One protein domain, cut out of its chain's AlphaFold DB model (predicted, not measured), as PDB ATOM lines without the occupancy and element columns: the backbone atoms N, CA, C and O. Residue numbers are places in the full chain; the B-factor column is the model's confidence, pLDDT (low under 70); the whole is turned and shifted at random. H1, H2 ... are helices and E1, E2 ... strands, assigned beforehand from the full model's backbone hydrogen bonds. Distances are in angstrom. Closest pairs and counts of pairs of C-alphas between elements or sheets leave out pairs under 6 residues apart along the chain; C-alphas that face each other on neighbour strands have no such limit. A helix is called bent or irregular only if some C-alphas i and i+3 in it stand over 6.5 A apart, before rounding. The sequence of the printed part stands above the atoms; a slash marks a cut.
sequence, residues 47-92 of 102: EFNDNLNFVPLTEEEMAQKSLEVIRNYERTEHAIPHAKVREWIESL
ATOM      1  N   GLU A  47     -26.159 -31.952  22.899       88.50
ATOM      2  CA  GLU A  47     -27.311 -32.057  22.010       88.50
ATOM      3  C   GLU A  47     -26.894 -32.184  20.548       88.50
ATOM      4  O   GLU A  47     -25.782 -31.826  20.164       88.50
ATOM      5  N   PHE A  48     -27.796 -32.692  19.712       86.62
ATOM      6  CA  PHE A  48     -27.601 -32.654  18.271       86.62
ATOM      7  C   PHE A  48     -28.064 -31.306  17.730       86.62
ATOM      8  O   PHE A  48     -29.202 -30.900  17.959       86.62
ATOM      9  N   ASN A  49     -27.191 -30.623  16.992       88.25
ATOM     10  CA  ASN A  49     -27.588 -29.431  16.248       88.25
ATOM     11  C   ASN A  49     -28.390 -29.790  14.983       88.25
ATOM     12  O   ASN A  49     -28.535 -30.961  14.632       88.25
ATOM     13  N   ASP A  50     -28.851 -28.774  14.251       90.44
ATOM     14  CA  ASP A  50     -29.627 -28.941  13.008       90.44
ATOM     15  C   ASP A  50     -28.899 -29.763  11.928       90.44
ATOM     16  O   ASP A  50     -29.524 -30.364  11.057       90.44
ATOM     17  N   ASN A  51     -27.568 -29.818  11.999       92.75
ATOM     18  CA  ASN A  51     -26.719 -30.600  11.103       92.75
ATOM     19  C   ASN A  51     -26.408 -32.005  11.658       92.75
ATOM     20  O   ASN A  51     -25.498 -32.663  11.153       92.75
ATOM     21  N   LEU A  52     -27.118 -32.447  12.702       84.88
ATOM     22  CA  LEU A  52     -26.947 -33.726  13.401       84.88
ATOM     23  C   LEU A  52     -25.545 -33.941  13.986       84.88
ATOM     24  O   LEU A  52     -25.125 -35.075  14.212       84.88
ATOM     25  N   ASN A  53     -24.817 -32.859  14.262       88.44
ATOM     26  CA  ASN A  53     -23.551 -32.951  14.976       88.44
ATOM     27  C   ASN A  53     -23.811 -32.859  16.470       88.44
ATOM     28  O   ASN A  53     -24.576 -32.002  16.912       88.44
ATOM     29  N   PHE A  54     -23.136 -33.718  17.226       86.88
ATOM     30  CA  PHE A  54     -23.141 -33.644  18.674       86.88
ATOM     31  C   PHE A  54     -22.374 -32.400  19.133       86.88
ATOM     32  O   PHE A  54     -21.217 -32.202  18.758       86.88
ATOM     33  N   VAL A  55     -23.033 -31.556  19.919       91.00
ATOM     34  CA  VAL A  55     -22.481 -30.337  20.507       91.00
ATOM     35  C   VAL A  55     -22.487 -30.518  22.020       91.00
ATOM     36  O   VAL A  55     -23.568 -30.668  22.592       91.00
ATOM     37  N   PRO A  56     -21.314 -30.526  22.678       89.81
ATOM     38  CA  PRO A  56     -21.253 -30.654  24.122       89.81
ATOM     39  C   PRO A  56     -21.894 -29.436  24.794       89.81
ATOM     40  O   PRO A  56     -21.766 -28.310  24.314       89.81
ATOM     41  N   LEU A  57     -22.565 -29.684  25.911       89.19
ATOM     42  CA  LEU A  57     -23.202 -28.686  26.761       89.19
ATOM     43  C   LEU A  57     -22.520 -28.671  28.127       89.19
ATOM     44  O   LEU A  57     -22.005 -29.696  28.588       89.19
ATOM     45  N   THR A  58     -22.537 -27.520  28.796       88.75
ATOM     46  CA  THR A  58     -22.118 -27.457  30.200       88.75
ATOM     47  C   THR A  58     -23.145 -28.137  31.105       88.75
ATOM     48  O   THR A  58     -24.295 -28.380  30.727       88.75
ATOM     49  N   GLU A  59     -22.740 -28.435  32.338       86.62
ATOM     50  CA  GLU A  59     -23.642 -28.998  33.342       86.62
ATOM     51  C   GLU A  59     -24.836 -28.066  33.614       86.62
ATOM     52  O   GLU A  59     -25.979 -28.522  33.704       86.62
ATOM     53  N   GLU A  60     -24.606 -26.751  33.661       90.88
ATOM     54  CA  GLU A  60     -25.662 -25.755  33.849       90.88
ATOM     55  C   GLU A  60     -26.653 -25.736  32.682       90.88
ATOM     56  O   GLU A  60     -27.864 -25.660  32.907       90.88
ATOM     57  N   GLU A  61     -26.168 -25.830  31.443       91.06
ATOM     58  CA  GLU A  61     -27.014 -25.872  30.244       91.06
ATOM     59  C   GLU A  61     -27.871 -27.145  30.213       91.06
ATOM     60  O   GLU A  61     -29.078 -27.088  29.950       91.06
ATOM     61  N   MET A  62     -27.282 -28.290  30.566       89.62
ATOM     62  CA  MET A  62     -27.998 -29.560  30.715       89.62
ATOM     63  C   MET A  62     -29.073 -29.496  31.804       89.62
ATOM     64  O   MET A  62     -30.203 -29.956  31.596       89.62
ATOM     65  N   ALA A  63     -28.753 -28.903  32.956       90.88
ATOM     66  CA  ALA A  63     -29.697 -28.730  34.053       90.88
ATOM     67  C   ALA A  63     -30.871 -27.829  33.644       90.88
ATOM     68  O   ALA A  63     -32.031 -28.160  33.908       90.88
ATOM     69  N   GLN A  64     -30.599 -26.722  32.949       94.31
ATOM     70  CA  GLN A  64     -31.640 -25.818  32.459       94.31
ATOM     71  C   GLN A  64     -32.586 -26.509  31.473       94.31
ATOM     72  O   GLN A  64     -33.801 -26.457  31.677       94.31
ATOM     73  N   LYS A  65     -32.052 -27.224  30.474       89.44
ATOM     74  CA  LYS A  65     -32.866 -27.980  29.506       89.44
ATOM     75  C   LYS A  65     -33.704 -29.062  30.185       89.44
ATOM     76  O   LYS A  65     -34.891 -29.202  29.894       89.44
ATOM     77  N   SER A  66     -33.125 -29.784  31.143       90.00
ATOM     78  CA  SER A  66     -33.851 -30.804  31.911       90.00
ATOM     79  C   SER A  66     -35.036 -30.202  32.673       90.00
ATOM     80  O   SER A  66     -36.143 -30.742  32.644       90.00
ATOM     81  N   LEU A  67     -34.839 -29.040  33.302       95.19
ATOM     82  CA  LEU A  67     -35.911 -28.326  33.998       95.19
ATOM     83  C   LEU A  67     -36.995 -27.811  33.045       95.19
ATOM     84  O   LEU A  67     -38.164 -27.772  33.428       95.19
ATOM     85  N   GLU A  68     -36.644 -27.404  31.826       92.19
ATOM     86  CA  GLU A  68     -37.626 -27.000  30.813       92.19
ATOM     87  C   GLU A  68     -38.515 -28.165  30.380       92.19
ATOM     88  O   GLU A  68     -39.735 -27.999  30.309       92.19
ATOM     89  N   VAL A  69     -37.935 -29.349  30.166       89.12
ATOM     90  CA  VAL A  69     -38.690 -30.567  29.836       89.12
ATOM     91  C   VAL A  69     -39.665 -30.920  30.960       89.12
ATOM     92  O   VAL A  69     -40.843 -31.153  30.688       89.12
ATOM     93  N   ILE A  70     -39.211 -30.886  32.218       92.50
ATOM     94  CA  ILE A  70     -40.061 -31.159  33.389       92.50
ATOM     95  C   ILE A  70     -41.202 -30.143  33.480       92.50
ATOM     96  O   ILE A  70     -42.363 -30.537  33.560       92.50
ATOM     97  N   ARG A  71     -40.906 -28.840  33.384       94.62
ATOM     98  CA  ARG A  71     -41.935 -27.785  33.417       94.62
ATOM     99  C   ARG A  71     -42.943 -27.928  32.280       94.62
ATOM    100  O   ARG A  71     -44.133 -27.669  32.464       94.62
ATOM    101  N   ASN A  72     -42.489 -28.321  31.092       90.94
ATOM    102  CA  ASN A  72     -43.387 -28.563  29.973       90.94
ATOM    103  C   ASN A  72     -44.289 -29.777  30.227       90.94
ATOM    104  O   ASN A  72     -45.488 -29.692  29.959       90.94
ATOM    105  N   TYR A  73     -43.742 -30.864  30.774       89.44
ATOM    106  CA  TYR A  73     -44.525 -32.026  31.186       89.44
ATOM    107  C   TYR A  73     -45.570 -31.655  32.244       89.44
ATOM    108  O   TYR A  73     -46.744 -31.927  32.039       89.44
ATOM    109  N   GLU A  74     -45.193 -30.947  33.308       93.25
ATOM    110  CA  GLU A  74     -46.128 -30.496  34.351       93.25
ATOM    111  C   GLU A  74     -47.269 -29.629  33.796       93.25
ATOM    112  O   GLU A  74     -48.402 -29.705  34.264       93.25
ATOM    113  N   ARG A  75     -46.989 -28.809  32.776       92.88
ATOM    114  CA  ARG A  75     -47.989 -27.939  32.141       92.88
ATOM    115  C   ARG A  75     -48.926 -28.686  31.193       92.88
ATOM    116  O   ARG A  75     -50.077 -28.287  31.041       92.88
ATOM    117  N   THR A  76     -48.406 -29.666  30.461       90.50
ATOM    118  CA  THR A  76     -49.125 -30.322  29.355       90.50
ATOM    119  C   THR A  76     -49.675 -31.691  29.725       90.50
ATOM    120  O   THR A  76     -50.526 -32.198  29.000       90.50
ATOM    121  N   GLU A  77     -49.159 -32.287  30.802       89.06
ATOM    122  CA  GLU A  77     -49.310 -33.699  31.177       89.06
ATOM    123  C   GLU A  77     -49.036 -34.658  30.004       89.06
ATOM    124  O   GLU A  77     -49.513 -35.794  29.960       89.06
ATOM    125  N   HIS A  78     -48.259 -34.194  29.022       84.38
ATOM    126  CA  HIS A  78     -48.004 -34.919  27.790       84.38
ATOM    127  C   HIS A  78     -46.820 -35.857  27.990       84.38
ATOM    128  O   HIS A  78     -45.665 -35.431  28.021       84.38
ATOM    129  N   ALA A  79     -47.119 -37.146  28.127       87.06
ATOM    130  CA  ALA A  79     -46.137 -38.220  28.119       87.06
ATOM    131  C   ALA A  79     -46.381 -39.154  26.936       87.06
ATOM    132  O   ALA A  79     -47.520 -39.474  26.585       87.06
ATOM    133  N   ILE A  80     -45.293 -39.655  26.363       89.06
ATOM    134  CA  ILE A  80     -45.355 -40.674  25.321       89.06
ATOM    135  C   ILE A  80     -45.539 -42.044  25.993       89.06
ATOM    136  O   ILE A  80     -44.707 -42.444  26.811       89.06
ATOM    137  N   PRO A  81     -46.584 -42.817  25.644       92.44
ATOM    138  CA  PRO A  81     -46.758 -44.163  26.176       92.44
ATOM    139  C   PRO A  81     -45.589 -45.079  25.798       92.44
ATOM    140  O   PRO A  81     -45.215 -45.157  24.627       92.44
ATOM    141  N   HIS A  82     -45.086 -45.870  26.752       93.94
ATOM    142  CA  HIS A  82     -44.001 -46.831  26.504       93.94
ATOM    143  C   HIS A  82     -44.283 -47.804  25.349       93.94
ATOM    144  O   HIS A  82     -43.352 -48.235  24.677       93.94
ATOM    145  N   ALA A  83     -45.553 -48.136  25.092       95.31
ATOM    146  CA  ALA A  83     -45.938 -48.964  23.951       95.31
ATOM    147  C   ALA A  83     -45.578 -48.310  22.605       95.31
ATOM    148  O   ALA A  83     -44.998 -48.972  21.754       95.31
ATOM    149  N   LYS A  84     -45.815 -46.999  22.447       94.56
ATOM    150  CA  LYS A  84     -45.437 -46.265  21.230       94.56
ATOM    151  C   LYS A  84     -43.924 -46.184  21.056       94.56
ATOM    152  O   LYS A  84     -43.426 -46.311  19.945       94.56
ATOM    153  N   VAL A  85     -43.194 -45.997  22.157       95.00
ATOM    154  CA  VAL A  85     -41.722 -46.016  22.137       95.00
ATOM    155  C   VAL A  85     -41.213 -47.391  21.707       95.00
ATOM    156  O   VAL A  85     -40.295 -47.475  20.901       95.00
ATOM    157  N   ARG A  86     -41.832 -48.471  22.198       95.69
ATOM    158  CA  ARG A  86     -41.489 -49.839  21.801       95.69
ATOM    159  C   ARG A  86     -41.739 -50.082  20.316       95.69
ATOM    160  O   ARG A  86     -40.828 -50.539  19.642       95.69
ATOM    161  N   GLU A  87     -42.930 -49.756  19.821       95.94
ATOM    162  CA  GLU A  87     -43.272 -49.899  18.399       95.94
ATOM    163  C   GLU A  87     -42.283 -49.137  17.511       95.94
ATOM    164  O   GLU A  87     -41.805 -49.660  16.507       95.94
ATOM    165  N   TRP A  88     -41.919 -47.918  17.917       97.00
ATOM    166  CA  TRP A  88     -40.889 -47.142  17.240       97.00
ATOM    167  C   TRP A  88     -39.538 -47.865  17.232       97.00
ATOM    168  O   TRP A  88     -38.986 -48.065  16.154       97.00
ATOM    169  N   ILE A  89     -39.038 -48.324  18.384       96.31
ATOM    170  CA  ILE A  89     -37.764 -49.058  18.481       96.31
ATOM    171  C   ILE A  89     -37.775 -50.319  17.609       96.31
ATOM    172  O   ILE A  89     -36.812 -50.571  16.892       96.31
ATOM    173  N   GLU A  90     -38.861 -51.092  17.640       96.25
ATOM    174  CA  GLU A  90     -39.007 -52.326  16.856       96.25
ATOM    175  C   GLU A  90     -39.040 -52.065  15.344       96.25
ATOM    176  O   GLU A  90     -38.654 -52.928  14.558       96.25
ATOM    177  N   SER A  91     -39.468 -50.872  14.924       96.44
ATOM    178  CA  SER A  91     -39.463 -50.478  13.514       96.44
ATOM    179  C   SER A  91     -38.087 -50.040  12.997       96.44
ATOM    180  O   SER A  91     -37.871 -50.012  11.780       96.44
ATOM    181  N   LEU A  92     -37.150 -49.690  13.887       94.94
ATOM    182  CA  LEU A  92     -35.818 -49.236  13.492       94.94
ATOM    183  C   LEU A  92     -35.066 -50.369  12.780       94.94
ATOM    184  O   LEU A  92     -34.977 -51.487  13.277       94.94
TER     185      LEU A  92
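What this domain is: This is residues 47 to 92 of the 102 residues of an uncharacterized protein of Symploca sp. SIO1C4 (UniProt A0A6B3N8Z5). A wide, open U: the long helix H1 makes the base, a small strand-like loop of residues 47 to 56, which holds E1, stands at the base's first end, and the shorter helix H2 stands as an arm at its last end, with an empty middle between the two arms. The ends of the printed part, Glu 47 and Leu 92, lie in the two different arms. The printed part has 46 residues, with one named strand and two named helices in the order E1, H1, H2, and its class is mostly helix. It is only just loose, close to extended, with a radius of gyration of the C-alphas of 14.1 A, and its C-alphas span 33 by 29 by 16 A.

Where its parts are: Begin with H1, residues 59 to 76, the longest helix with 18 residues. Find C-alpha 59 at (-23.642, -28.998, 33.342); from there the helix runs 25.8 A to C-alpha 76 at (-49.125, -30.322, 29.355), and the great change is in x. Next look at H2, residues 82 to 91, which runs 14.2 A from its first C-alpha to its last; here z falls, and C-alpha 91 is at (-39.463, -50.478, 13.514). Go back before H1 for E1, residues 54 to 56, which begins with C-alpha 54 at (-23.141, -33.644, 18.674).

How they stand to each other: Start again from H1, which is joined to E1 by a tight link of 2 residues, yet H1 and E1 are apart, with no C-alpha of the one within 8 A of the other. At its other end a tight link of 5 residues joins H1 to H2, and these two are apart as well. E1 and H2 are apart too. E1 pairs with no named strand, but look at residues 47 to 48, a stretch too short to be named, which pairs antiparallel with residues 54 to 55 of E1. In H1 and H2 every O i to N i+4 pair is within hydrogen-bond range, and neither helix is bent.

The domain as a whole: The two C-alphas farthest apart are those of Glu 60 and Ser 91, 34.9 A from each other, while the C-alphas of Glu 47 and Leu 92 are 21.0 A apart. Residues 49 to 54 stand free, and so do residues 63 to 92, of which 63 to 76 belong to H1 and 82 to 91 to H2. The printed part has no cut, and neither link is long. In the B-factor column of this predicted model the mean pLDDT of the printed part is 91.4, and no printed residue is under 70.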